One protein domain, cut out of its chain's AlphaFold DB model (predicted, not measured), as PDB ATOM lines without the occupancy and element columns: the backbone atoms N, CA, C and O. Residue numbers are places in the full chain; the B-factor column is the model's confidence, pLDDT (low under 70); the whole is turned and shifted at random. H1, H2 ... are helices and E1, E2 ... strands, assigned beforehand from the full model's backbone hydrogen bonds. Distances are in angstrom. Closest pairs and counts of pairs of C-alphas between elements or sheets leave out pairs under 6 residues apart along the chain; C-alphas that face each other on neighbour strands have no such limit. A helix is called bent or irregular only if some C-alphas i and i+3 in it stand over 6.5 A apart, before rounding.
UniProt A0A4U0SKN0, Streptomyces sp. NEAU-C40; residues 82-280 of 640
ATOM      1  N   LYS A  82      35.089 -52.194 -20.092       57.12
ATOM      2  CA  LYS A  82      34.316 -51.731 -18.937       57.12
ATOM      3  C   LYS A  82      34.195 -52.904 -17.973       57.12
ATOM      4  O   LYS A  82      33.671 -53.957 -18.331       57.12
ATOM      5  N   VAL A  83      34.740 -52.720 -16.780       50.94
ATOM      6  CA  VAL A  83      34.692 -53.714 -15.714       50.94
ATOM      7  C   VAL A  83      33.268 -53.790 -15.173       50.94
ATOM      8  O   VAL A  83      32.563 -52.781 -15.171       50.94
ATOM      9  N   ARG A  84      32.862 -55.002 -14.770       54.88
ATOM     10  CA  ARG A  84      31.561 -55.343 -14.177       54.88
ATOM     11  C   ARG A  84      31.120 -54.241 -13.207       54.88
ATOM     12  O   ARG A  84      31.736 -54.058 -12.162       54.88
ATOM     13  N   GLY A  85      30.102 -53.482 -13.600       57.19
ATOM     14  CA  GLY A  85      29.390 -52.569 -12.713       57.19
ATOM     15  C   GLY A  85      28.123 -53.244 -12.184       57.19
ATOM     16  O   GLY A  85      27.836 -54.373 -12.586       57.19
ATOM     17  N   PRO A  86      27.348 -52.571 -11.313       58.22
ATOM     18  CA  PRO A  86      25.980 -52.999 -11.041       58.22
ATOM     19  C   PRO A  86      25.232 -53.177 -12.369       58.22
ATOM     20  O   PRO A  86      25.478 -52.422 -13.320       58.22
ATOM     21  N   ASP A  87      24.383 -54.209 -12.430       59.44
ATOM     22  CA  ASP A  87      23.656 -54.631 -13.634       59.44
ATOM     23  C   ASP A  87      23.076 -53.393 -14.347       59.44
ATOM     24  O   ASP A  87      22.613 -52.471 -13.661       59.44
ATOM     25  N   PRO A  88      23.149 -53.287 -15.691       63.03
ATOM     26  CA  PRO A  88      22.704 -52.097 -16.407       63.03
ATOM     27  C   PRO A  88      21.232 -51.837 -16.076       63.03
ATOM     28  O   PRO A  88      20.347 -52.490 -16.616       63.03
ATOM     29  N   ALA A  89      21.002 -50.905 -15.145       50.25
ATOM     30  CA  ALA A  89      19.727 -50.721 -14.461       50.25
ATOM     31  C   ALA A  89      18.539 -50.759 -15.431       50.25
ATOM     32  O   ALA A  89      18.414 -49.858 -16.263       50.25
ATOM     33  N   GLY A  90      17.717 -51.809 -15.328       52.44
ATOM     34  CA  GLY A  90      16.360 -51.899 -15.880       52.44
ATOM     35  C   GLY A  90      16.190 -51.639 -17.382       52.44
ATOM     36  O   GLY A  90      15.079 -51.379 -17.830       52.44
ATOM     37  N   GLY A  91      17.261 -51.648 -18.178       58.88
ATOM     38  CA  GLY A  91      17.168 -51.363 -19.607       58.88
ATOM     39  C   GLY A  91      16.647 -52.566 -20.393       58.88
ATOM     40  O   GLY A  91      17.091 -53.685 -20.168       58.88
ATOM     41  N   ALA A  92      15.810 -52.329 -21.408       71.56
ATOM     42  CA  ALA A  92      15.360 -53.351 -22.367       71.56
ATOM     43  C   ALA A  92      16.494 -54.043 -23.172       71.56
ATOM     44  O   ALA A  92      16.218 -54.894 -24.012       71.56
ATOM     45  N   GLU A  93      17.761 -53.664 -22.961       83.75
ATOM     46  CA  GLU A  93      18.939 -54.201 -23.646       83.75
ATOM     47  C   GLU A  93      20.030 -54.537 -22.608       83.75
ATOM     48  O   GLU A  93      20.431 -53.643 -21.853       83.75
ATOM     49  N   PRO A  94      20.585 -55.765 -22.597       86.62
ATOM     50  CA  PRO A  94      21.584 -56.206 -21.618       86.62
ATOM     51  C   PRO A  94      23.003 -55.696 -21.945       86.62
ATOM     52  O   PRO A  94      23.983 -56.447 -21.928       86.62
ATOM     53  N   ALA A  95      23.129 -54.408 -22.277       85.88
ATOM     54  CA  ALA A  95      24.376 -53.746 -22.644       85.88
ATOM     55  C   ALA A  95      24.596 -52.454 -21.845       85.88
ATOM     56  O   ALA A  95      23.673 -51.676 -21.603       85.88
ATOM     57  N   TYR A  96      25.851 -52.178 -21.489       82.81
ATOM     58  CA  TYR A  96      26.207 -50.922 -20.837       82.81
ATOM     59  C   TYR A  96      26.080 -49.744 -21.815       82.81
ATOM     60  O   TYR A  96      26.560 -49.835 -22.948       82.81
ATOM     61  N   PRO A  97      25.499 -48.604 -21.393       81.75
ATOM     62  CA  PRO A  97      25.479 -47.399 -22.213       81.75
ATOM     63  C   PRO A  97      26.902 -46.897 -22.495       81.75
ATOM     64  O   PRO A  97      27.837 -47.122 -21.712       81.75
ATOM     65  N   ALA A  98      27.069 -46.180 -23.608       77.75
ATOM     66  CA  ALA A  98      28.325 -45.512 -23.930       77.75
ATOM     67  C   ALA A  98      28.755 -44.578 -22.783       77.75
ATOM     68  O   ALA A  98      27.916 -43.985 -22.103       77.75
ATOM     69  N   TYR A  99      30.067 -44.464 -22.545       74.62
ATOM     70  CA  TYR A  99      30.631 -43.696 -21.421       74.62
ATOM     71  C   TYR A  99      30.058 -42.273 -21.333       74.62
ATOM     72  O   TYR A  99      29.514 -41.891 -20.295       74.62
ATOM     73  N   PHE A 100      30.061 -41.550 -22.453       71.44
ATOM     74  CA  PHE A 100      29.612 -40.160 -22.519       71.44
ATOM     75  C   PHE A 100      28.110 -39.947 -22.250       71.44
ATOM     76  O   PHE A 100      27.684 -38.824 -22.015       71.44
ATOM     77  N   ARG A 101      27.285 -41.004 -22.253       72.50
ATOM     78  CA  ARG A 101      25.837 -40.894 -21.991       72.50
ATOM     79  C   ARG A 101      25.475 -40.916 -20.510       72.50
ATOM     80  O   ARG A 101      24.439 -40.370 -20.154       72.50
ATOM     81  N   ARG A 102      26.257 -41.595 -19.667       70.38
ATOM     82  CA  ARG A 102      25.903 -41.800 -18.248       70.38
ATOM     83  C   ARG A 102      27.094 -41.609 -17.325       70.38
ATOM     84  O   ARG A 102      27.015 -40.807 -16.404       70.38
ATOM     85  N   SER A 103      28.186 -42.320 -17.591       72.50
ATOM     86  CA  SER A 103      29.364 -42.330 -16.721       72.50
ATOM     87  C   SER A 103      30.034 -40.959 -16.650       72.50
ATOM     88  O   SER A 103      30.304 -40.498 -15.552       72.50
ATOM     89  N   ALA A 104      30.176 -40.255 -17.780       69.31
ATOM     90  CA  ALA A 104      30.787 -38.921 -17.796       69.31
ATOM     91  C   ALA A 104      30.066 -37.918 -16.872       69.31
ATOM     92  O   ALA A 104      30.706 -37.173 -16.138       69.31
ATOM     93  N   TRP A 105      28.729 -37.943 -16.855       69.75
ATOM     94  CA  TRP A 105      27.925 -37.071 -15.993       69.75
ATOM     95  C   TRP A 105      27.997 -37.460 -14.517       69.75
ATOM     96  O   TRP A 105      27.980 -36.595 -13.646       69.75
ATOM     97  N   GLN A 106      28.075 -38.760 -14.224       73.06
ATOM     98  CA  GLN A 106      28.257 -39.245 -12.856       73.06
ATOM     99  C   GLN A 106      29.636 -38.862 -12.316       73.06
ATOM    100  O   GLN A 106      29.725 -38.355 -11.201       73.06
ATOM    101  N   ASP A 107      30.683 -39.032 -13.122       69.56
ATOM    102  CA  ASP A 107      32.044 -38.661 -12.747       69.56
ATOM    103  C   ASP A 107      32.146 -37.143 -12.525       69.56
ATOM    104  O   ASP A 107      32.643 -36.715 -11.483       69.56
ATOM    105  N   LEU A 108      31.550 -36.329 -13.407       70.56
ATOM    106  CA  LEU A 108      31.483 -34.874 -13.231       70.56
ATOM    107  C   LEU A 108      30.792 -34.474 -11.919       70.56
ATOM    108  O   LEU A 108      31.309 -33.636 -11.187       70.56
ATOM    109  N   ARG A 109      29.666 -35.112 -11.570       73.00
ATOM    110  CA  ARG A 109      28.978 -34.870 -10.288       73.00
ATOM    111  C   ARG A 109      29.838 -35.245  -9.086       73.00
ATOM    112  O   ARG A 109      29.857 -34.512  -8.102       73.00
ATOM    113  N   THR A 110      30.555 -36.369  -9.149       72.44
ATOM    114  CA  THR A 110      31.439 -36.776  -8.045       72.44
ATOM    115  C   THR A 110      32.607 -35.818  -7.856       72.44
ATOM    116  O   THR A 110      32.956 -35.510  -6.716       72.44
ATOM    117  N   VAL A 111      33.172 -35.310  -8.955       70.12
ATOM    118  CA  VAL A 111      34.221 -34.287  -8.930       70.12
ATOM    119  C   VAL A 111      33.675 -32.986  -8.349       70.12
ATOM    120  O   VAL A 111      34.258 -32.454  -7.410       70.12
ATOM    121  N   TRP A 112      32.515 -32.526  -8.820       68.75
ATOM    122  CA  TRP A 112      31.866 -31.315  -8.315       68.75
ATOM    123  C   TRP A 112      31.604 -31.376  -6.804       68.75
ATOM    124  O   TRP A 112      31.996 -30.479  -6.064       68.75
ATOM    125  N   ALA A 113      31.043 -32.486  -6.317       71.69
ATOM    126  CA  ALA A 113      30.801 -32.689  -4.889       71.69
ATOM    127  C   ALA A 113      32.100 -32.766  -4.061       71.69
ATOM    128  O   ALA A 113      32.111 -32.450  -2.871       71.69
ATOM    129  N   ALA A 114      33.210 -33.233  -4.643       68.88
ATOM    130  CA  ALA A 114      34.513 -33.201  -3.979       68.88
ATOM    131  C   ALA A 114      35.070 -31.771  -3.890       68.88
ATOM    132  O   ALA A 114      35.594 -31.400  -2.842       68.88
ATOM    133  N   VAL A 115      34.904 -30.972  -4.950       64.50
ATOM    134  CA  VAL A 115      35.306 -29.557  -4.981       64.50
ATOM    135  C   VAL A 115      34.522 -28.740  -3.954       64.50
ATOM    136  O   VAL A 115      35.143 -28.037  -3.164       64.50
ATOM    137  N   GLN A 116      33.193 -28.885  -3.898       69.12
ATOM    138  CA  GLN A 116      32.348 -28.174  -2.926       69.12
ATOM    139  C   GLN A 116      32.765 -28.462  -1.477       69.12
ATOM    140  O   GLN A 116      33.065 -27.538  -0.728       69.12
ATOM    141  N   ARG A 117      32.931 -29.742  -1.116       71.62
ATOM    142  CA  ARG A 117      33.406 -30.135   0.226       71.62
ATOM    143  C   ARG A 117      34.820 -29.648   0.535       71.62
ATOM    144  O   ARG A 117      35.177 -29.465   1.693       71.62
ATOM    145  N   GLY A 118      35.662 -29.503  -0.485       66.94
ATOM    146  CA  GLY A 118      36.985 -28.908  -0.338       66.94
ATOM    147  C   GLY A 118      36.915 -27.420  -0.007       66.94
ATOM    148  O   GLY A 118      37.610 -26.968   0.898       66.94
ATOM    149  N   GLN A 119      36.054 -26.686  -0.716       62.31
ATOM    150  CA  GLN A 119      35.823 -25.255  -0.513       62.31
ATOM    151  C   GLN A 119      35.259 -24.960   0.879       62.31
ATOM    152  O   GLN A 119      35.778 -24.079   1.555       62.31
ATOM    153  N   GLU A 120      34.266 -25.728   1.334       67.00
ATOM    154  CA  GLU A 120      33.682 -25.609   2.682       67.00
ATOM    155  C   GLU A 120      34.761 -25.744   3.767       67.00
ATOM    156  O   GLU A 120      34.997 -24.811   4.528       67.00
ATOM    157  N   ARG A 121      35.541 -26.834   3.737       68.38
ATOM    158  CA  ARG A 121      36.638 -27.058   4.699       68.38
ATOM    159  C   ARG A 121      37.750 -26.013   4.628       68.38
ATOM    160  O   ARG A 121      38.458 -25.812   5.612       68.38
ATOM    161  N   GLY A 122      37.995 -25.446   3.448       60.75
ATOM    162  CA  GLY A 122      38.959 -24.361   3.272       60.75
ATOM    163  C   GLY A 122      38.462 -23.073   3.923       60.75
ATOM    164  O   GLY A 122      39.221 -22.415   4.628       60.75
ATOM    165  N   ARG A 123      37.174 -22.759   3.738       60.53
ATOM    166  CA  ARG A 123      36.496 -21.616   4.358       60.53
ATOM    167  C   ARG A 123      36.474 -21.706   5.879       60.53
ATOM    168  O   ARG A 123      36.787 -20.712   6.524       60.53
ATOM    169  N   ASP A 124      36.141 -22.872   6.422       68.38
ATOM    170  CA  ASP A 124      36.068 -23.082   7.871       68.38
ATOM    171  C   ASP A 124      37.449 -22.902   8.509       68.38
ATOM    172  O   ASP A 124      37.616 -22.071   9.395       68.38
ATOM    173  N   ARG A 125      38.489 -23.539   7.948       64.19
ATOM    174  CA  ARG A 125      39.869 -23.337   8.422       64.19
ATOM    175  C   ARG A 125      40.333 -21.889   8.315       64.19
ATOM    176  O   ARG A 125      41.006 -21.405   9.219       64.19
ATOM    177  N   ALA A 126      40.013 -21.201   7.219       55.41
ATOM    178  CA  ALA A 126      40.382 -19.797   7.054       55.41
ATOM    179  C   ALA A 126      39.700 -18.905   8.104       55.41
ATOM    180  O   ALA A 126      40.347 -18.012   8.643       55.41
ATOM    181  N   ARG A 127      38.426 -19.173   8.432       64.19
ATOM    182  CA  ARG A 127      37.705 -18.489   9.514       64.19
ATOM    183  C   ARG A 127      38.335 -18.745  10.877       64.19
ATOM    184  O   ARG A 127      38.611 -17.776  11.574       64.19
ATOM    185  N   ASP A 128      38.603 -20.001  11.219       67.12
ATOM    186  CA  ASP A 128      39.187 -20.367  12.516       67.12
ATOM    187  C   ASP A 128      40.573 -19.737  12.696       67.12
ATOM    188  O   ASP A 128      40.909 -19.202  13.750       67.12
ATOM    189  N   THR A 129      41.373 -19.729  11.628       57.38
ATOM    190  CA  THR A 129      42.718 -19.143  11.659       57.38
ATOM    191  C   THR A 129      42.667 -17.618  11.772       57.38
ATOM    192  O   THR A 129      43.430 -17.037  12.540       57.38
ATOM    193  N   ALA A 130      41.751 -16.961  11.051       55.31
ATOM    194  CA  ALA A 130      41.547 -15.518  11.163       55.31
ATOM    195  C   ALA A 130      41.047 -15.122  12.563       55.31
ATOM    196  O   ALA A 130      41.548 -14.156  13.131       55.31
ATOM    197  N   ALA A 131      40.116 -15.886  13.141       61.62
ATOM    198  CA  ALA A 131      39.621 -15.654  14.496       61.62
ATOM    199  C   ALA A 131      40.755 -15.736  15.533       61.62
ATOM    200  O   ALA A 131      40.913 -14.815  16.330       61.62
ATOM    201  N   ASN A 132      41.598 -16.770  15.453       60.50
ATOM    202  CA  ASN A 132      42.723 -16.960  16.372       60.50
ATOM    203  C   ASN A 132      43.814 -15.883  16.223       60.50
ATOM    204  O   ASN A 132      44.423 -15.475  17.212       60.50
ATOM    205  N   ALA A 133      44.054 -15.396  15.001       54.41
ATOM    206  CA  ALA A 133      45.016 -14.323  14.743       54.41
ATOM    207  C   ALA A 133      44.549 -12.967  15.303       54.41
ATOM    208  O   ALA A 133      45.368 -12.183  15.777       54.41
ATOM    209  N   PHE A 134      43.237 -12.700  15.289       54.59
ATOM    210  CA  PHE A 134      42.657 -11.481  15.865       54.59
ATOM    211  C   PHE A 134      42.654 -11.483  17.399       54.59
ATOM    212  O   PHE A 134      42.790 -10.422  18.001       54.59
ATOM    213  N   THR A 135      42.521 -12.647  18.039       57.09
ATOM    214  CA  THR A 135      42.514 -12.756  19.509       57.09
ATOM    215  C   THR A 135      43.905 -12.709  20.144       57.09
ATOM    216  O   THR A 135      44.005 -12.457  21.339       57.09
ATOM    217  N   ALA A 136      44.972 -12.946  19.374       55.00
ATOM    218  CA  ALA A 136      46.348 -13.045  19.873       55.00
ATOM    219  C   ALA A 136      47.196 -11.760  19.705       55.00
ATOM    220  O   ALA A 136      48.365 -11.753  20.083       55.00
ATOM    221  N   GLY A 137      46.658 -10.692  19.106       45.84
ATOM    222  CA  GLY A 137      47.440  -9.511  18.717       45.84
ATOM    223  C   GLY A 137      47.485  -8.387  19.759       45.84
ATOM    224  O   GLY A 137      46.451  -7.812  20.097       45.84
ATOM    225  N   ASP A 138      48.696  -8.008  20.174       54.75
ATOM    226  CA  ASP A 138      49.012  -6.694  20.754       54.75
ATOM    227  C   ASP A 138      48.998  -5.610  19.647       54.75
ATOM    228  O   ASP A 138      49.290  -5.900  18.482       54.75
ATOM    229  N   ARG A 139      48.629  -4.362  19.974       54.22
ATOM    230  CA  ARG A 139      48.295  -3.269  19.022       54.22
ATOM    231  C   ARG A 139      49.514  -2.612  18.337       54.22
ATOM    232  O   ARG A 139      49.518  -1.408  18.090       54.22
ATOM    233  N   ASP A 140      50.535  -3.387  17.988       58.22
ATOM    234  CA  ASP A 140      51.778  -2.880  17.397       58.22
ATOM    235  C   ASP A 140      51.707  -2.795  15.855       58.22
ATOM    236  O   ASP A 140      51.367  -3.753  15.156       58.22
ATOM    237  N   GLY A 141      52.104  -1.646  15.288       57.62
ATOM    238  CA  GLY A 141      51.975  -1.332  13.854       57.62
ATOM    239  C   GLY A 141      52.713  -2.270  12.881       57.62
ATOM    240  O   GLY A 141      52.293  -2.415  11.737       57.62
ATOM    241  N   LEU A 142      53.766  -2.966  13.327       60.06
ATOM    242  CA  LEU A 142      54.495  -3.962  12.521       60.06
ATOM    243  C   LEU A 142      53.673  -5.239  12.272       60.06
ATOM    244  O   LEU A 142      53.763  -5.823  11.192       60.06
ATOM    245  N   PHE A 143      52.840  -5.651  13.234       61.25
ATOM    246  CA  PHE A 143      51.946  -6.804  13.080       61.25
ATOM    247  C   PHE A 143      50.804  -6.484  12.106       61.25
ATOM    248  O   PHE A 143      50.500  -7.273  11.210       61.25
ATOM    249  N   ALA A 144      50.251  -5.271  12.203       61.62
ATOM    250  CA  ALA A 144      49.282  -4.754  11.239       61.62
ATOM    251  C   ALA A 144      49.866  -4.682   9.813       61.62
ATOM    252  O   ALA A 144      49.189  -5.052   8.853       61.62
ATOM    253  N   LEU A 145      51.138  -4.286   9.671       66.06
ATOM    254  CA  LEU A 145      51.836  -4.257   8.382       66.06
ATOM    255  C   LEU A 145      52.014  -5.664   7.782       66.06
ATOM    256  O   LEU A 145      51.872  -5.842   6.573       66.06
ATOM    257  N   GLY A 146      52.283  -6.670   8.618       64.88
ATOM    258  CA  GLY A 146      52.388  -8.068   8.192       64.88
ATOM    259  C   GLY A 146      51.051  -8.690   7.770       64.88
ATOM    260  O   GLY A 146      50.976  -9.399   6.765       64.88
ATOM    261  N   LEU A 147      49.965  -8.370   8.478       65.25
ATOM    262  CA  LEU A 147      48.601  -8.730   8.072       65.25
ATOM    263  C   LEU A 147      48.201  -8.044   6.759       65.25
ATOM    264  O   LEU A 147      47.589  -8.674   5.891       65.25
ATOM    265  N   ALA A 148      48.584  -6.778   6.578       65.25
ATOM    266  CA  ALA A 148      48.371  -6.054   5.332       65.25
ATOM    267  C   ALA A 148      49.159  -6.685   4.168       65.25
ATOM    268  O   ALA A 148      48.584  -6.903   3.101       65.25
ATOM    269  N   SER A 149      50.427  -7.068   4.372       65.25
ATOM    270  CA  SER A 149      51.237  -7.719   3.330       65.25
ATOM    271  C   SER A 149      50.683  -9.093   2.940       65.25
ATOM    272  O   SER A 149      50.585  -9.401   1.752       65.25
ATOM    273  N   ALA A 150      50.229  -9.885   3.920       65.44
ATOM    274  CA  ALA A 150      49.560 -11.162   3.675       65.44
ATOM    275  C   ALA A 150      48.251 -10.977   2.890       65.44
ATOM    276  O   ALA A 150      47.982 -11.712   1.940       65.44
ATOM    277  N   SER A 151      47.459  -9.962   3.245       61.03
ATOM    278  CA  SER A 151      46.200  -9.640   2.563       61.03
ATOM    279  C   SER A 151      46.433  -9.237   1.106       61.03
ATOM    280  O   SER A 151      45.720  -9.704   0.218       61.03
ATOM    281  N   VAL A 152      47.472  -8.437   0.839       68.00
ATOM    282  CA  VAL A 152      47.885  -8.059  -0.521       68.00
ATOM    283  C   VAL A 152      48.381  -9.278  -1.303       68.00
ATOM    284  O   VAL A 152      47.964  -9.483  -2.442       68.00
ATOM    285  N   ALA A 153      49.203 -10.143  -0.700       65.94
ATOM    286  CA  ALA A 153      49.679 -11.365  -1.346       65.94
ATOM    287  C   ALA A 153      48.526 -12.321  -1.709       65.94
ATOM    288  O   ALA A 153      48.488 -12.864  -2.817       65.94
ATOM    289  N   ILE A 154      47.544 -12.491  -0.817       67.25
ATOM    290  CA  ILE A 154      46.330 -13.277  -1.085       67.25
ATOM    291  C   ILE A 154      45.505 -12.619  -2.194       67.25
ATOM    292  O   ILE A 154      45.096 -13.306  -3.131       67.25
ATOM    293  N   ALA A 155      45.294 -11.301  -2.138       68.12
ATOM    294  CA  ALA A 155      44.531 -10.565  -3.144       68.12
ATOM    295  C   ALA A 155      45.158 -10.655  -4.545       68.12
ATOM    296  O   ALA A 155      44.427 -10.746  -5.529       68.12
ATOM    297  N   LEU A 156      46.491 -10.695  -4.645       70.50
ATOM    298  CA  LEU A 156      47.213 -10.824  -5.916       70.50
ATOM    299  C   LEU A 156      47.249 -12.265  -6.448       70.50
ATOM    300  O   LEU A 156      47.141 -12.485  -7.653       70.50
ATOM    301  N   THR A 157      47.375 -13.267  -5.575       65.62
ATOM    302  CA  THR A 157      47.509 -14.679  -5.991       65.62
ATOM    303  C   THR A 157      46.168 -15.369  -6.243       65.62
ATOM    304  O   THR A 157      46.053 -16.186  -7.158       65.62
ATOM    305  N   THR A 158      45.129 -15.010  -5.490       68.81
ATOM    306  CA  THR A 158      43.768 -15.555  -5.627       68.81
ATOM    307  C   THR A 158      43.198 -15.448  -7.053       68.81
ATOM    308  O   THR A 158      42.747 -16.475  -7.567       68.81
ATOM    309  N   PRO A 159      43.222 -14.288  -7.747       72.31
ATOM    310  CA  PRO A 159      42.692 -14.186  -9.108       72.31
ATOM    311  C   PRO A 159      43.473 -15.050 -10.103       72.31
ATOM    312  O   PRO A 159      42.862 -15.651 -10.985       72.31
ATOM    313  N   VAL A 160      44.794 -15.189  -9.935       75.19
ATOM    314  CA  VAL A 160      45.622 -16.064 -10.782       75.19
ATOM    315  C   VAL A 160      45.227 -17.528 -10.594       75.19
ATOM    316  O   VAL A 160      45.029 -18.249 -11.571       75.19
ATOM    317  N   VAL A 161      45.047 -17.974  -9.348       71.00
ATOM    318  CA  VAL A 161      44.602 -19.342  -9.051       71.00
ATOM    319  C   VAL A 161      43.204 -19.601  -9.618       71.00
ATOM    320  O   VAL A 161      42.991 -20.630 -10.261       71.00
ATOM    321  N   TRP A 162      42.262 -18.667  -9.451       73.94
ATOM    322  CA  TRP A 162      40.922 -18.779 -10.039       73.94
ATOM    323  C   TRP A 162      40.958 -18.826 -11.563       73.94
ATOM    324  O   TRP A 162      40.289 -19.675 -12.150       73.94
ATOM    325  N   LEU A 163      41.765 -17.981 -12.206       77.56
ATOM    326  CA  LEU A 163      41.952 -18.004 -13.653       77.56
ATOM    327  C   LEU A 163      42.486 -19.363 -14.120       77.56
ATOM    328  O   LEU A 163      41.941 -19.948 -15.053       77.56
ATOM    329  N   LEU A 164      43.497 -19.913 -13.445       74.56
ATOM    330  CA  LEU A 164      44.061 -21.224 -13.776       74.56
ATOM    331  C   LEU A 164      43.043 -22.360 -13.587       74.56
ATOM    332  O   LEU A 164      42.967 -23.263 -14.422       74.56
ATOM    333  N   LEU A 165      42.210 -22.299 -12.544       73.50
ATOM    334  CA  LEU A 165      41.108 -23.246 -12.340       73.50
ATOM    335  C   LEU A 165      40.022 -23.115 -13.415       73.50
ATOM    336  O   LEU A 165      39.522 -24.134 -13.897       73.50
ATOM    337  N   LEU A 166      39.677 -21.891 -13.823       77.62
ATOM    338  CA  LEU A 166      38.726 -21.630 -14.906       77.62
ATOM    339  C   LEU A 166      39.246 -22.165 -16.242       77.62
ATOM    340  O   LEU A 166      38.513 -22.862 -16.941       77.62
ATOM    341  N   VAL A 167      40.519 -21.921 -16.568       79.25
ATOM    342  CA  VAL A 167      41.178 -22.466 -17.767       79.25
ATOM    343  C   VAL A 167      41.170 -23.995 -17.737       79.25
ATOM    344  O   VAL A 167      40.817 -24.638 -18.729       79.25
ATOM    345  N   ALA A 168      41.484 -24.600 -16.590       75.50
ATOM    346  CA  ALA A 168      41.444 -26.048 -16.426       75.50
ATOM    347  C   ALA A 168      40.028 -26.613 -16.614       75.50
ATOM    348  O   ALA A 168      39.853 -27.614 -17.313       75.50
ATOM    349  N   ALA A 169      39.013 -25.977 -16.027       76.62
ATOM    350  CA  ALA A 169      37.616 -26.373 -16.175       76.62
ATOM    351  C   ALA A 169      37.147 -26.241 -17.632       76.62
ATOM    352  O   ALA A 169      36.570 -27.186 -18.174       76.62
ATOM    353  N   ALA A 170      37.462 -25.120 -18.287       81.69
ATOM    354  CA  ALA A 170      37.154 -24.879 -19.692       81.69
ATOM    355  C   ALA A 170      37.788 -25.947 -20.595       81.69
ATOM    356  O   ALA A 170      37.103 -26.518 -21.442       81.69
ATOM    357  N   PHE A 171      39.054 -26.302 -20.362       81.31
ATOM    358  CA  PHE A 171      39.714 -27.385 -21.090       81.31
ATOM    359  C   PHE A 171      39.027 -28.741 -20.886       81.31
ATOM    360  O   PHE A 171      38.839 -29.482 -21.849       81.31
ATOM    361  N   HIS A 172      38.632 -29.090 -19.658       75.25
ATOM    362  CA  HIS A 172      37.947 -30.359 -19.391       75.25
ATOM    363  C   HIS A 172      36.571 -30.413 -20.059       75.25
ATOM    364  O   HIS A 172      36.220 -31.430 -20.661       75.25
ATOM    365  N   LEU A 173      35.808 -29.320 -19.997       80.31
ATOM    366  CA  LEU A 173      34.527 -29.200 -20.689       80.31
ATOM    367  C   LEU A 173      34.708 -29.292 -22.206       80.31
ATOM    368  O   LEU A 173      33.960 -30.020 -22.857       80.31
ATOM    369  N   LEU A 174      35.737 -28.643 -22.756       85.00
ATOM    370  CA  LEU A 174      36.087 -28.738 -24.170       85.00
ATOM    371  C   LEU A 174      36.458 -30.175 -24.557       85.00
ATOM    372  O   LEU A 174      35.921 -30.701 -25.526       85.00
ATOM    373  N   ALA A 175      37.309 -30.853 -23.785       80.44
ATOM    374  CA  ALA A 175      37.703 -32.238 -24.042       80.44
ATOM    375  C   ALA A 175      36.505 -33.205 -23.980       80.44
ATOM    376  O   ALA A 175      36.370 -34.088 -24.832       80.44
ATOM    377  N   LEU A 176      35.602 -33.024 -23.009       77.88
ATOM    378  CA  LEU A 176      34.358 -33.789 -22.911       77.88
ATOM    379  C   LEU A 176      33.418 -33.496 -24.085       77.88
ATOM    380  O   LEU A 176      32.855 -34.431 -24.655       77.88
ATOM    381  N   GLY A 177      33.283 -32.224 -24.470       84.44
ATOM    382  CA  GLY A 177      32.481 -31.783 -25.608       84.44
ATOM    383  C   GLY A 177      32.986 -32.359 -26.928       84.44
ATOM    384  O   GLY A 177      32.213 -32.964 -27.670       84.44
ATOM    385  N   LEU A 178      34.294 -32.274 -27.183       86.56
ATOM    386  CA  LEU A 178      34.945 -32.869 -28.351       86.56
ATOM    387  C   LEU A 178      34.814 -34.395 -28.355       86.56
ATOM    388  O   LEU A 178      34.487 -34.978 -29.387       86.56
ATOM    389  N   GLY A 179      34.998 -35.054 -27.208       81.44
ATOM    390  CA  GLY A 179      34.800 -36.500 -27.077       81.44
ATOM    391  C   GLY A 179      33.356 -36.929 -27.359       81.44
ATOM    392  O   GLY A 179      33.119 -37.911 -28.069       81.44
ATOM    393  N   PHE A 180      32.379 -36.167 -26.862       83.06
ATOM    394  CA  PHE A 180      30.958 -36.382 -27.128       83.06
ATOM    395  C   PHE A 180      30.624 -36.173 -28.610       83.06
ATOM    396  O   PHE A 180      29.987 -37.036 -29.222       83.06
ATOM    397  N   ALA A 181      31.104 -35.079 -29.206       88.62
ATOM    398  CA  ALA A 181      30.932 -34.774 -30.622       88.62
ATOM    399  C   ALA A 181      31.542 -35.871 -31.505       88.62
ATOM    400  O   ALA A 181      30.850 -36.431 -32.357       88.62
ATOM    401  N   LEU A 182      32.791 -36.267 -31.239       87.00
ATOM    402  CA  LEU A 182      33.475 -37.352 -31.944       87.00
ATOM    403  C   LEU A 182      32.695 -38.667 -31.838       87.00
ATOM    404  O   LEU A 182      32.504 -39.359 -32.839       87.00
ATOM    405  N   TRP A 183      32.194 -39.013 -30.650       84.94
ATOM    406  CA  TRP A 183      31.375 -40.211 -30.469       84.94
ATOM    407  C   TRP A 183      30.075 -40.157 -31.290       84.94
ATOM    408  O   TRP A 183      29.701 -41.157 -31.914       84.94
ATOM    409  N   HIS A 184      29.404 -39.001 -31.344       88.19
ATOM    410  CA  HIS A 184      28.218 -38.795 -32.177       88.19
ATOM    411  C   HIS A 184      28.532 -38.939 -33.670       88.19
ATOM    412  O   HIS A 184      27.815 -39.665 -34.364       88.19
ATOM    413  N   VAL A 185      29.615 -38.315 -34.139       90.88
ATOM    414  CA  VAL A 185      30.096 -38.423 -35.522       90.88
ATOM    415  C   VAL A 185      30.385 -39.883 -35.869       90.88
ATOM    416  O   VAL A 185      29.805 -40.411 -36.815       90.88
ATOM    417  N   LEU A 186      31.179 -40.590 -35.057       88.25
ATOM    418  CA  LEU A 186      31.488 -42.006 -35.271       88.25
ATOM    419  C   LEU A 186      30.229 -42.880 -35.291       88.25
ATOM    420  O   LEU A 186      30.122 -43.783 -36.120       88.25
ATOM    421  N   ARG A 187      29.252 -42.614 -34.416       89.12
ATOM    422  CA  ARG A 187      27.969 -43.334 -34.401       89.12
ATOM    423  C   ARG A 187      27.180 -43.103 -35.689       89.12
ATOM    424  O   ARG A 187      26.654 -44.066 -36.244       89.12
ATOM    425  N   PHE A 188      27.073 -41.860 -36.153       91.00
ATOM    426  CA  PHE A 188      26.352 -41.537 -37.384       91.00
ATOM    427  C   PHE A 188      27.053 -42.093 -38.620       91.00
ATOM    428  O   PHE A 188      26.382 -42.691 -39.458       91.00
ATOM    429  N   LEU A 189      28.381 -41.992 -38.697       92.25
ATOM    430  CA  LEU A 189      29.177 -42.587 -39.772       92.25
ATOM    431  C   LEU A 189      29.038 -44.110 -39.785       92.25
ATOM    432  O   LEU A 189      28.776 -44.688 -40.836       92.25
ATOM    433  N   ALA A 190      29.124 -44.769 -38.628       89.31
ATOM    434  CA  ALA A 190      28.945 -46.213 -38.515       89.31
ATOM    435  C   ALA A 190      27.528 -46.657 -38.917       89.31
ATOM    436  O   ALA A 190      27.368 -47.607 -39.683       89.31
ATOM    437  N   ALA A 191      26.494 -45.952 -38.442       89.12
ATOM    438  CA  ALA A 191      25.105 -46.219 -38.813       89.12
ATOM    439  C   ALA A 191      24.856 -45.969 -40.308       89.12
ATOM    440  O   ALA A 191      24.165 -46.752 -40.963       89.12
ATOM    441  N   GLY A 192      25.423 -44.888 -40.846       90.69
ATOM    442  CA  GLY A 192      25.383 -44.527 -42.256       90.69
ATOM    443  C   GLY A 192      26.029 -45.605 -43.116       90.69
ATOM    444  O   GLY A 192      25.350 -46.167 -43.968       90.69
ATOM    445  N   ALA A 193      27.282 -45.965 -42.827       89.38
ATOM    446  CA  ALA A 193      28.047 -46.995 -43.529       89.38
ATOM    447  C   ALA A 193      27.349 -48.363 -43.524       89.38
ATOM    448  O   ALA A 193      27.328 -49.073 -44.525       89.38
ATOM    449  N   ASP A 194      26.738 -48.746 -42.405       87.62
ATOM    450  CA  ASP A 194      26.017 -50.010 -42.291       87.62
ATOM    451  C   ASP A 194      24.685 -49.991 -43.075       87.62
ATOM    452  O   ASP A 194      24.348 -50.959 -43.764       87.62
ATOM    453  N   ARG A 195      23.953 -48.864 -43.070       87.81
ATOM    454  CA  ARG A 195      22.751 -48.669 -43.905       87.81
ATOM    455  C   ARG A 195      23.087 -48.623 -45.395       87.81
ATOM    456  O   ARG A 195      22.390 -49.266 -46.180       87.81
ATOM    457  N   THR A 196      24.128 -47.894 -45.795       87.81
ATOM    458  CA  THR A 196      24.565 -47.808 -47.196       87.81
ATOM    459  C   THR A 196      25.077 -49.158 -47.677       87.81
ATOM    460  O   THR A 196      24.662 -49.600 -48.742       87.81
ATOM    461  N   ALA A 197      25.851 -49.888 -46.868       84.38
ATOM    462  CA  ALA A 197      26.287 -51.242 -47.199       84.38
ATOM    463  C   ALA A 197      25.109 -52.217 -47.367       84.38
ATOM    464  O   ALA A 197      25.111 -53.016 -48.307       84.38
ATOM    465  N   ARG A 198      24.083 -52.152 -46.500       83.56
ATOM    466  CA  ARG A 198      22.853 -52.952 -46.663       83.56
ATOM    467  C   ARG A 198      22.105 -52.603 -47.946       83.56
ATOM    468  O   ARG A 198      21.705 -53.515 -48.667       83.56
ATOM    469  N   ARG A 199      21.946 -51.309 -48.247       85.06
ATOM    470  CA  ARG A 199      21.276 -50.835 -49.470       85.06
ATOM    471  C   ARG A 199      22.043 -51.233 -50.730       85.06
ATOM    472  O   ARG A 199      21.446 -51.818 -51.624       85.06
ATOM    473  N   ALA A 200      23.358 -51.019 -50.760       82.06
ATOM    474  CA  ALA A 200      24.227 -51.369 -51.885       82.06
ATOM    475  C   ALA A 200      24.222 -52.877 -52.185       82.06
ATOM    476  O   ALA A 200      24.247 -53.289 -53.341       82.06
ATOM    477  N   ARG A 201      24.134 -53.720 -51.146       76.06
ATOM    478  CA  ARG A 201      24.007 -55.182 -51.292       76.06
ATOM    479  C   ARG A 201      22.563 -55.658 -51.495       76.06
ATOM    480  O   ARG A 201      22.344 -56.854 -51.677       76.06
ATOM    481  N   GLY A 202      21.579 -54.758 -51.444       75.94
ATOM    482  CA  GLY A 202      20.159 -55.095 -51.541       75.94
ATOM    483  C   GLY A 202      19.690 -56.070 -50.458       75.94
ATOM    484  O   GLY A 202      18.858 -56.930 -50.745       75.94
ATOM    485  N   VAL A 203      20.250 -55.984 -49.246       78.31
ATOM    486  CA  VAL A 203      19.905 -56.882 -48.135       78.31
ATOM    487  C   VAL A 203      18.451 -56.646 -47.746       78.31
ATOM    488  O   VAL A 203      18.100 -55.595 -47.214       78.31
ATOM    489  N   ARG A 204      17.612 -57.643 -48.018       77.44
ATOM    490  CA  ARG A 204      16.257 -57.766 -47.487       77.44
ATOM    491  C   ARG A 204      16.233 -59.042 -46.668       77.44
ATOM    492  O   ARG A 204      16.627 -60.092 -47.170       77.44
ATOM    493  N   LEU A 205      15.858 -58.915 -45.402       81.75
ATOM    494  CA  LEU A 205      15.781 -60.033 -44.480       81.75
ATOM    495  C   LEU A 205      14.306 -60.278 -44.175       81.75
ATOM    496  O   LEU A 205      13.654 -59.437 -43.563       81.75
ATOM    497  N   ALA A 206      13.793 -61.411 -44.630       85.06
ATOM    498  CA  ALA A 206      12.509 -61.950 -44.208       85.06
ATOM    499  C   ALA A 206      12.766 -63.210 -43.383       85.06
ATOM    500  O   ALA A 206      13.798 -63.870 -43.544       85.06
ATOM    501  N   CYS A 207      11.853 -63.517 -42.468       86.81
ATOM    502  CA  CYS A 207      11.954 -64.722 -41.667       86.81
ATOM    503  C   CYS A 207      11.799 -65.965 -42.567       86.81
ATOM    504  O   CYS A 207      10.785 -66.068 -43.253       86.81
ATOM    505  N   PRO A 208      12.759 -66.911 -42.575       83.62
ATOM    506  CA  PRO A 208      12.666 -68.119 -43.393       83.62
ATOM    507  C   PRO A 208      11.738 -69.190 -42.795       83.62
ATOM    508  O   PRO A 208      11.530 -70.223 -43.417       83.62
ATOM    509  N   HIS A 209      11.199 -68.976 -41.589       86.00
ATOM    510  CA  HIS A 209      10.303 -69.928 -40.928       86.00
ATOM    511  C   HIS A 209       8.906 -69.895 -41.553       86.00
ATOM    512  O   HIS A 209       8.337 -68.811 -41.721       86.00
ATOM    513  N   LEU A 210       8.359 -71.082 -41.847       86.38
ATOM    514  CA  LEU A 210       7.133 -71.284 -42.635       86.38
ATOM    515  C   LEU A 210       5.928 -70.492 -42.108       86.38
ATOM    516  O   LEU A 210       5.300 -69.769 -42.875       86.38
ATOM    517  N   GLY A 211       5.663 -70.553 -40.800       83.81
ATOM    518  CA  GLY A 211       4.532 -69.856 -40.173       83.81
ATOM    519  C   GLY A 211       4.767 -68.369 -39.871       83.81
ATOM    520  O   GLY A 211       3.845 -67.675 -39.463       83.81
ATOM    521  N   CYS A 212       5.990 -67.849 -40.040       87.31
ATOM    522  CA  CYS A 212       6.292 -66.452 -39.716       87.31
ATOM    523  C   CYS A 212       6.372 -65.580 -40.969       87.31
ATOM    524  O   CYS A 212       5.596 -64.642 -41.100       87.31
ATOM    525  N   GLY A 213       7.359 -65.806 -41.845       82.44
ATOM    526  CA  GLY A 213       7.560 -65.035 -43.085       82.44
ATOM    527  C   GLY A 213       7.745 -63.510 -42.968       82.44
ATOM    528  O   GLY A 213       8.025 -62.860 -43.968       82.44
ATOM    529  N   ARG A 214       7.609 -62.913 -41.776       85.69
ATOM    530  CA  ARG A 214       7.618 -61.455 -41.564       85.69
ATOM    531  C   ARG A 214       8.964 -60.801 -41.914       85.69
ATOM    532  O   ARG A 214      10.015 -61.419 -41.710       85.69
ATOM    533  N   PRO A 215       8.958 -59.533 -42.372       87.12
ATOM    534  CA  PRO A 215      10.180 -58.779 -42.611       87.12
ATOM    535  C   PRO A 215      10.887 -58.476 -41.285       87.12
ATOM    536  O   PRO A 215      10.260 -58.139 -40.282       87.12
ATOM    537  N   ILE A 216      12.214 -58.586 -41.279       88.56
ATOM    538  CA  ILE A 216      13.055 -58.378 -40.099       88.56
ATOM    539  C   ILE A 216      13.933 -57.151 -40.343       88.56
ATOM    540  O   ILE A 216      14.866 -57.190 -41.145       88.56
ATOM    541  N   ALA A 217      13.655 -56.058 -39.629       85.25
ATOM    542  CA  ALA A 217      14.464 -54.840 -39.706       85.25
ATOM    543  C   ALA A 217      15.816 -54.996 -38.989       85.25
ATOM    544  O   ALA A 217      16.856 -54.595 -39.517       85.25
ATOM    545  N   LEU A 218      15.798 -55.598 -37.794       87.44
ATOM    546  CA  LEU A 218      16.981 -55.887 -36.990       87.44
ATOM    547  C   LEU A 218      16.789 -57.240 -36.281       87.44
ATOM    548  O   LEU A 218      15.792 -57.405 -35.577       87.44
ATOM    549  N   PRO A 219      17.680 -58.225 -36.492       90.25
ATOM    550  CA  PRO A 219      17.592 -59.506 -35.802       90.25
ATOM    551  C   PRO A 219      18.061 -59.390 -34.348       90.25
ATOM    552  O   PRO A 219      18.883 -58.537 -34.012       90.25
ATOM    553  N   VAL A 220      17.571 -60.294 -33.501       92.06
ATOM    554  CA  VAL A 220      18.020 -60.414 -32.111       92.06
ATOM    555  C   VAL A 220      19.306 -61.229 -32.089       92.06
ATOM    556  O   VAL A 220      19.341 -62.327 -32.637       92.06
ATOM    557  N   HIS A 221      20.364 -60.701 -31.481       91.88
ATOM    558  CA  HIS A 221      21.667 -61.360 -31.424       91.88
ATOM    559  C   HIS A 221      21.958 -61.926 -30.039       91.88
ATOM    560  O   HIS A 221      21.719 -61.255 -29.042       91.88
ATOM    561  N   GLN A 222      22.529 -63.125 -29.964       91.88
ATOM    562  CA  GLN A 222      22.901 -63.729 -28.684       91.88
ATOM    563  C   GLN A 222      24.379 -63.502 -28.355       91.88
ATOM    564  O   GLN A 222      25.260 -63.586 -29.217       91.88
ATOM    565  N   CYS A 223      24.655 -63.184 -27.089       91.88
ATOM    566  CA  CYS A 223      26.015 -63.029 -26.594       91.88
ATOM    567  C   CYS A 223      26.697 -64.405 -26.473       91.88
ATOM    568  O   CYS A 223      26.241 -65.225 -25.681       91.88
ATOM    569  N   PRO A 224      27.848 -64.649 -27.129       91.00
ATOM    570  CA  PRO A 224      28.497 -65.961 -27.122       91.00
ATOM    571  C   PRO A 224      29.075 -66.347 -25.752       91.00
ATOM    572  O   PRO A 224      29.333 -67.515 -25.510       91.00
ATOM    573  N   ALA A 225      29.289 -65.377 -24.857       89.38
ATOM    574  CA  ALA A 225      29.841 -65.626 -23.525       89.38
ATOM    575  C   ALA A 225      28.783 -65.919 -22.444       89.38
ATOM    576  O   ALA A 225      29.118 -66.514 -21.431       89.38
ATOM    577  N   CYS A 226      27.537 -65.454 -22.602       89.19
ATOM    578  CA  CYS A 226      26.521 -65.557 -21.539       89.19
ATOM    579  C   CYS A 226      25.091 -65.814 -22.036       89.19
ATOM    580  O   CYS A 226      24.162 -65.785 -21.238       89.19
ATOM    581  N   GLY A 227      24.883 -65.973 -23.345       89.31
ATOM    582  CA  GLY A 227      23.572 -66.228 -23.948       89.31
ATOM    583  C   GLY A 227      22.594 -65.045 -23.954       89.31
ATOM    584  O   GLY A 227      21.521 -65.168 -24.531       89.31
ATOM    585  N   ALA A 228      22.939 -63.895 -23.361       90.62
ATOM    586  CA  ALA A 228      22.033 -62.748 -23.285       90.62
ATOM    587  C   ALA A 228      21.586 -62.256 -24.673       90.62
ATOM    588  O   ALA A 228      22.401 -62.148 -25.595       90.62
ATOM    589  N   GLU A 229      20.301 -61.925 -24.796       91.44
ATOM    590  CA  GLU A 229      19.689 -61.491 -26.049       91.44
ATOM    591  C   GLU A 229      19.771 -59.975 -26.237       91.44
ATOM    592  O   GLU A 229      19.296 -59.190 -25.420       91.44
ATOM    593  N   HIS A 230      20.351 -59.566 -27.357       92.12
ATOM    594  CA  HIS A 230      20.558 -58.184 -27.756       92.12
ATOM    595  C   HIS A 230      19.620 -57.839 -28.913       92.12
ATOM    596  O   HIS A 230      19.862 -58.222 -30.062       92.12
ATOM    597  N   ARG A 231      18.529 -57.124 -28.613       90.44
ATOM    598  CA  ARG A 231      17.490 -56.740 -29.589       90.44
ATOM    599  C   ARG A 231      17.859 -55.472 -30.351       90.44
ATOM    600  O   ARG A 231      17.397 -55.267 -31.468       90.44
ATOM    601  N   ALA A 232      18.704 -54.631 -29.762       87.75
ATOM    602  CA  ALA A 232      19.138 -53.357 -30.312       87.75
ATOM    603  C   ALA A 232      20.638 -53.361 -30.646       87.75
ATOM    604  O   ALA A 232      21.329 -52.369 -30.399       87.75
ATOM    605  N   LEU A 233      21.162 -54.452 -31.218       88.56
ATOM    606  CA  LEU A 233      22.552 -54.525 -31.684       88.56
ATOM    607  C   LEU A 233      22.716 -53.790 -33.031       88.56
ATOM    608  O   LEU A 233      22.818 -54.392 -34.097       88.56
ATOM    609  N   ALA A 234      22.681 -52.460 -32.955       88.81
ATOM    610  CA  ALA A 234      22.913 -51.494 -34.028       88.81
ATOM    611  C   ALA A 234      23.727 -50.317 -33.456       88.81
ATOM    612  O   ALA A 234      23.596 -50.056 -32.259       88.81
ATOM    613  N   PRO A 235      24.497 -49.549 -34.257       89.38
ATOM    614  CA  PRO A 235      25.181 -48.348 -33.773       89.38
ATOM    615  C   PRO A 235      24.204 -47.372 -33.093       89.38
ATOM    616  O   PRO A 235      23.397 -46.711 -33.752       89.38
ATOM    617  N   ASN A 236      24.240 -47.298 -31.761       87.88
ATOM    618  CA  ASN A 236      23.256 -46.566 -30.960       87.88
ATOM    619  C   ASN A 236      23.836 -46.105 -29.606       87.88
ATOM    620  O   ASN A 236      25.049 -45.985 -29.438       87.88
ATOM    621  N   ARG A 237      22.962 -45.807 -28.633       85.12
ATOM    622  CA  ARG A 237      23.332 -45.337 -27.285       85.12
ATOM    623  C   ARG A 237      24.222 -46.298 -26.484       85.12
ATOM    624  O   ARG A 237      24.875 -45.854 -25.542       85.12
ATOM    625  N   TYR A 238      24.247 -47.582 -26.834       84.50
ATOM    626  CA  TYR A 238      25.066 -48.608 -26.181       84.50
ATOM    627  C   TYR A 238      26.458 -48.751 -26.817       84.50
ATOM    628  O   TYR A 238      27.361 -49.319 -26.206       84.50
ATOM    629  N   GLY A 239      26.673 -48.172 -28.003       85.00
ATOM    630  CA  GLY A 239      27.986 -48.079 -28.632       85.00
ATOM    631  C   GLY A 239      27.928 -47.770 -30.129       85.00
ATOM    632  O   GLY A 239      26.971 -48.108 -30.818       85.00
ATOM    633  N   ALA A 240      28.982 -47.134 -30.647       86.44
ATOM    634  CA  ALA A 240      29.101 -46.830 -32.075       86.44
ATOM    635  C   ALA A 240      29.539 -48.067 -32.880       86.44
ATOM    636  O   ALA A 240      28.833 -48.497 -33.787       86.44
ATOM    637  N   LEU A 241      30.676 -48.675 -32.517       87.25
ATOM    638  CA  LEU A 241      31.264 -49.828 -33.224       87.25
ATOM    639  C   LEU A 241      31.104 -51.155 -32.472       87.25
ATOM    640  O   LEU A 241      31.100 -52.230 -33.076       87.25
ATOM    641  N   ARG A 242      31.018 -51.093 -31.141       88.00
ATOM    642  CA  ARG A 242      30.910 -52.257 -30.259       88.00
ATOM    643  C   ARG A 242      30.035 -51.932 -29.059       88.00
ATOM    644  O   ARG A 242      30.135 -50.836 -28.516       88.00
ATOM    645  N   HIS A 243      29.216 -52.889 -28.647       88.69
ATOM    646  CA  HIS A 243      28.464 -52.869 -27.398       88.69
ATOM    647  C   HIS A 243      29.209 -53.710 -26.364       88.69
ATOM    648  O   HIS A 243      29.860 -54.698 -26.710       88.69
ATOM    649  N   THR A 244      29.112 -53.327 -25.094       87.44
ATOM    650  CA  THR A 244      29.634 -54.141 -23.990       87.44
ATOM    651  C   THR A 244      28.453 -54.793 -23.289       87.44
ATOM    652  O   THR A 244      27.642 -54.090 -22.690       87.44
ATOM    653  N   CYS A 245      28.335 -56.115 -23.405       88.38
ATOM    654  CA  CYS A 245      27.309 -56.899 -22.720       88.38
ATOM    655  C   CYS A 245      27.492 -56.810 -21.194       88.38
ATOM    656  O   CYS A 245      28.603 -56.554 -20.722       88.38
ATOM    657  N   ARG A 246      26.440 -57.083 -20.413       86.44
ATOM    658  CA  ARG A 246      26.508 -57.165 -18.940       86.44
ATOM    659  C   ARG A 246      27.609 -58.101 -18.423       86.44
ATOM    660  O   ARG A 246      28.245 -57.801 -17.419       86.44
ATOM    661  N   CYS A 247      27.907 -59.177 -19.161       84.00
ATOM    662  CA  CYS A 247      28.981 -60.121 -18.829       84.00
ATOM    663  C   CYS A 247      30.404 -59.588 -19.101       84.00
ATOM    664  O   CYS A 247      31.379 -60.226 -18.711       84.00
ATOM    665  N   GLY A 248      30.539 -58.439 -19.774       82.12
ATOM    666  CA  GLY A 248      31.815 -57.841 -20.186       82.12
ATOM    667  C   GLY A 248      32.241 -58.165 -21.625       82.12
ATOM    668  O   GLY A 248      33.184 -57.558 -22.134       82.12
ATOM    669  N   ALA A 249      31.542 -59.071 -22.319       86.62
ATOM    670  CA  ALA A 249      31.847 -59.402 -23.711       86.62
ATOM    671  C   ALA A 249      31.599 -58.214 -24.660       86.62
ATOM    672  O   ALA A 249      30.598 -57.500 -24.548       86.62
ATOM    673  N   ARG A 250      32.502 -58.024 -25.632       87.56
ATOM    674  CA  ARG A 250      32.413 -56.965 -26.650       87.56
ATOM    675  C   ARG A 250      31.764 -57.487 -27.925       87.56
ATOM    676  O   ARG A 250      32.394 -58.197 -28.706       87.56
ATOM    677  N   LEU A 251      30.535 -57.062 -28.164       90.19
ATOM    678  CA  LEU A 251      29.755 -57.438 -29.336       90.19
ATOM    679  C   LEU A 251      29.902 -56.364 -30.419       90.19
ATOM    680  O   LEU A 251      29.756 -55.185 -30.104       90.19
ATOM    681  N   PRO A 252      30.200 -56.705 -31.683       91.12
ATOM    682  CA  PRO A 252      30.158 -55.732 -32.772       91.12
ATOM    683  C   PRO A 252      28.755 -55.136 -32.917       91.12
ATOM    684  O   PRO A 252      27.776 -55.872 -32.880       91.12
ATOM    685  N   SER A 253      28.652 -53.823 -33.113       86.06
ATOM    686  CA  SER A 253      27.357 -53.134 -33.170       86.06
ATOM    687  C   SER A 253      26.617 -53.328 -34.492       86.06
ATOM    688  O   SER A 253      25.451 -52.981 -34.561       86.06
ATOM    689  N   ALA A 254      27.260 -53.819 -35.558       84.44
ATOM    690  CA  ALA A 254      26.630 -53.898 -36.876       84.44
ATOM    691  C   ALA A 254      27.157 -55.047 -37.745       84.44
ATOM    692  O   ALA A 254      28.252 -55.579 -37.522       84.44
ATOM    693  N   ALA A 255      26.402 -55.403 -38.791       79.94
ATOM    694  CA  ALA A 255      26.764 -56.481 -39.711       79.94
ATOM    695  C   ALA A 255      28.101 -56.203 -40.415       79.94
ATOM    696  O   ALA A 255      28.910 -57.126 -40.563       79.94
ATOM    697  N   LEU A 256      28.354 -54.938 -40.784       81.25
ATOM    698  CA  LEU A 256      29.617 -54.481 -41.372       81.25
ATOM    699  C   LEU A 256      30.823 -54.728 -40.450       81.25
ATOM    700  O   LEU A 256      31.882 -55.127 -40.926       81.25
ATOM    701  N   PHE A 257      30.639 -54.577 -39.137       81.50
ATOM    702  CA  PHE A 257      31.693 -54.723 -38.126       81.50
ATOM    703  C   PHE A 257      31.831 -56.147 -37.570       81.50
ATOM    704  O   PHE A 257      32.669 -56.394 -36.706       81.50
ATOM    705  N   GLY A 258      31.028 -57.099 -38.056       83.81
ATOM    706  CA  GLY A 258      31.138 -58.509 -37.672       83.81
ATOM    707  C   GLY A 258      29.960 -59.085 -36.891       83.81
ATOM    708  O   GLY A 258      30.019 -60.266 -36.564       83.81
ATOM    709  N   ALA A 259      28.878 -58.331 -36.651       85.56
ATOM    710  CA  ALA A 259      27.706 -58.846 -35.924       85.56
ATOM    711  C   ALA A 259      27.060 -60.060 -36.619       85.56
ATOM    712  O   ALA A 259      26.498 -60.930 -35.973       85.56
ATOM    713  N   HIS A 260      27.235 -60.190 -37.939       82.31
ATOM    714  CA  HIS A 260      26.776 -61.334 -38.734       82.31
ATOM    715  C   HIS A 260      27.400 -62.693 -38.354       82.31
ATOM    716  O   HIS A 260      26.987 -63.715 -38.903       82.31
ATOM    717  N   ARG A 261      28.445 -62.693 -37.512       84.00
ATOM    718  CA  ARG A 261      29.085 -63.898 -36.959       84.00
ATOM    719  C   ARG A 261      28.418 -64.376 -35.669       84.00
ATOM    720  O   ARG A 261      28.673 -65.501 -35.260       84.00
ATOM    721  N   LEU A 262      27.626 -63.517 -35.032       88.00
ATOM    722  CA  LEU A 262      26.851 -63.858 -33.850       88.00
ATOM    723  C   LEU A 262      25.597 -64.618 -34.273       88.00
ATOM    724  O   LEU A 262      25.059 -64.385 -35.359       88.00
ATOM    725  N   GLU A 263      25.126 -65.498 -33.400       88.19
ATOM    726  CA  GLU A 263      23.851 -66.175 -33.598       88.19
ATOM    727  C   GLU A 263      22.724 -65.149 -33.587       88.19
ATOM    728  O   GLU A 263      22.707 -64.220 -32.775       88.19
ATOM    729  N   ALA A 264      21.837 -65.276 -34.569       89.31
ATOM    730  CA  ALA A 264      20.765 -64.341 -34.843       89.31
ATOM    731  C   ALA A 264      19.429 -65.081 -34.773       89.31
ATOM    732  O   ALA A 264      19.321 -66.211 -35.250       89.31
ATOM    733  N   ARG A 265      18.411 -64.434 -34.215       91.00
ATOM    734  CA  ARG A 265      17.048 -64.955 -34.089       91.00
ATOM    735  C   ARG A 265      16.033 -63.962 -34.632       91.00
ATOM    736  O   ARG A 265      16.261 -62.747 -34.646       91.00
ATOM    737  N   CYS A 266      14.911 -64.490 -35.104       90.50
ATOM    738  CA  CYS A 266      13.780 -63.679 -35.519       90.50
ATOM    739  C   CYS A 266      13.120 -63.029 -34.289       90.50
ATOM    740  O   CYS A 266      12.793 -63.748 -33.347       90.50
ATOM    741  N   PRO A 267      12.865 -61.707 -34.290       91.44
ATOM    742  CA  PRO A 267      12.179 -61.043 -33.180       91.44
ATOM    743  C   PRO A 267      10.705 -61.454 -33.038       91.44
ATOM    744  O   PRO A 267      10.145 -61.294 -31.961       91.44
ATOM    745  N   SER A 268      10.080 -61.966 -34.105       91.06
ATOM    746  CA  SER A 268       8.655 -62.322 -34.117       91.06
ATOM    747  C   SER A 268       8.397 -63.759 -33.660       91.06
ATOM    748  O   SER A 268       7.513 -63.978 -32.848       91.06
ATOM    749  N   CYS A 269       9.152 -64.737 -34.179       89.31
ATOM    750  CA  CYS A 269       8.947 -66.159 -33.862       89.31
ATOM    751  C   CYS A 269      10.057 -66.785 -33.002       89.31
ATOM    752  O   CYS A 269       9.980 -67.966 -32.690       89.31
ATOM    753  N   GLY A 270      11.136 -66.059 -32.684       88.25
ATOM    754  CA  GLY A 270      12.279 -66.587 -31.920       88.25
ATOM    755  C   GLY A 270      13.158 -67.606 -32.664       88.25
ATOM    756  O   GLY A 270      14.212 -68.005 -32.158       88.25
ATOM    757  N   GLY A 271      12.760 -68.008 -33.876       86.62
ATOM    758  CA  GLY A 271      13.469 -68.993 -34.684       86.62
ATOM    759  C   GLY A 271      14.866 -68.529 -35.102       86.62
ATOM    760  O   GLY A 271      15.097 -67.343 -35.362       86.62
ATOM    761  N   ALA A 272      15.805 -69.474 -35.179       86.81
ATOM    762  CA  ALA A 272      17.180 -69.207 -35.586       86.81
ATOM    763  C   ALA A 272      17.246 -68.693 -37.032       86.81
ATOM    764  O   ALA A 272      16.495 -69.135 -37.906       86.81
ATOM    765  N   LEU A 273      18.150 -67.748 -37.276       84.50
ATOM    766  CA  LEU A 273      18.437 -67.199 -38.594       84.50
ATOM    767  C   LEU A 273      19.795 -67.698 -39.094       84.50
ATOM    768  O   LEU A 273      20.730 -67.850 -38.304       84.50
ATOM    769  N   PRO A 274      19.950 -67.869 -40.417       75.31
ATOM    770  CA  PRO A 274      21.232 -68.195 -41.011       75.31
ATOM    771  C   PRO A 274      22.367 -67.267 -40.590       75.31
ATOM    772  O   PRO A 274      22.240 -66.035 -40.615       75.31
ATOM    773  N   ARG A 275      23.542 -67.849 -40.330       72.00
ATOM    774  CA  ARG A 275      24.782 -67.070 -40.238       72.00
ATOM    775  C   ARG A 275      24.936 -66.270 -41.536       72.00
ATOM    776  O   ARG A 275      24.773 -66.809 -42.625       72.00
ATOM    777  N   ARG A 276      25.257 -64.974 -41.431       72.44
ATOM    778  CA  ARG A 276      25.324 -64.004 -42.554       72.44
ATOM    779  C   ARG A 276      23.998 -63.525 -43.156       72.44
ATOM    780  O   ARG A 276      24.072 -62.698 -44.067       72.44
ATOM    781  N   ALA A 277      22.829 -63.898 -42.629       70.44
ATOM    782  CA  ALA A 277      21.547 -63.379 -43.130       70.44
ATOM    783  C   ALA A 277      21.473 -61.835 -43.120       70.44
ATOM    784  O   ALA A 277      20.874 -61.225 -43.998       70.44
ATOM    785  N   ALA A 278      22.173 -61.184 -42.185       70.69
ATOM    786  CA  ALA A 278      22.273 -59.724 -42.107       70.69
ATOM    787  C   ALA A 278      23.320 -59.088 -43.055       70.69
ATOM    788  O   ALA A 278      23.421 -57.863 -43.132       70.69
ATOM    789  N   ARG A 279      24.148 -59.888 -43.746       74.44
ATOM    790  CA  ARG A 279      25.254 -59.417 -44.608       74.44
ATOM    791  C   ARG A 279      25.005 -59.664 -46.097       74.44
ATOM    792  O   ARG A 279      25.517 -58.896 -46.914       74.44
ATOM    793  N   ALA A 280      24.265 -60.718 -46.425       74.94
ATOM    794  CA  ALA A 280      23.933 -61.144 -47.778       74.94
ATOM    795  C   ALA A 280      22.425 -61.025 -48.020       74.94
ATOM    796  O   ALA A 280      21.636 -61.079 -47.080       74.94
TER     797      ALA A 280
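Overview. This is residues 82 to 280 of the 640 residues of a protein of Streptomyces sp. NEAU-C40 (UniProt A0A4U0SKN0). A long helical hairpin of H1 and H2, open between its two arms, with a small head of loops and short strands at one end. The head lies beyond the beginning of H1 and beside the last part of H2, with the hairpin E2 and E3 inside it and E1 farther out. The free end of the hairpin sticks out from the rest with residues 109 to 132, 134 to 146 and 148 to 172. The printed part has 199 residues with two named helices and three named strands in the order H1, H2, E1, E2, E3; E2 and E3 form an antiparallel sheet of two strands, and the class is mostly helix. The whole is extended, with a radius of gyration of the C-alphas of 28.8 A and spans of 101 by 32 by 22 A.

Along the chain. Residues 82 to 98 hold no named element. H1, residues 99 to 135, begins with C-alpha 99 at (30.631, -43.696, -21.421) and is 52.7 A long. It is irregular, but only just: C-alphas 101 and 104 are 6.8 A apart. H2, residues 141 to 200, is 87.2 A long and ends with C-alpha 200 at (24.227, -51.369, -51.885). It is neither bent nor irregular, but only just: C-alphas 156 and 159 are 6.5 A apart. E1 is residues 220 to 222, E2 residues 242 to 245 and E3 residues 250 to 252, where C-alpha 252 stands at (30.158, -55.732, -32.772).

Arrangement. H1 and H2 form a helical hairpin and run opposite ways at a shallow tilt of 4 degrees. They only just touch, with 3 pairs of C-alphas within 8 A, through residue 100 of H1 alone and residues 176 to 180 of H2 alone. The closest C-alphas are those of Phe 100 and Phe 180, 6.1 A apart, while the centres are 17.6 A apart. The O i to N i+4 pairs are within hydrogen-bond range for 31 of 33 in H1 and 54 of 56 in H2. E2 and E3 are an antiparallel hairpin at 138 degrees between their directions, with N 243 and O 251 at 2.8 A and N 251 and O 243 at 2.9 A. Residues 95 to 96 pair antiparallel with residues 244 to 245 of E2. E1 pairs with no named strand and is apart from E2 and from E3. H2 is apart from E1, E2 and E3.

Size, cuts and confidence. The two C-alphas farthest apart are those of Asp 140 and Leu 210, 101.4 A. The printed part has no cut. The links H2 to E1 and E1 to E2, with 19 residues each, are long. Mean pLDDT of the printed part is 77.1; 57 residues are under 70, among them residues 82 to 91 and 118 to 155.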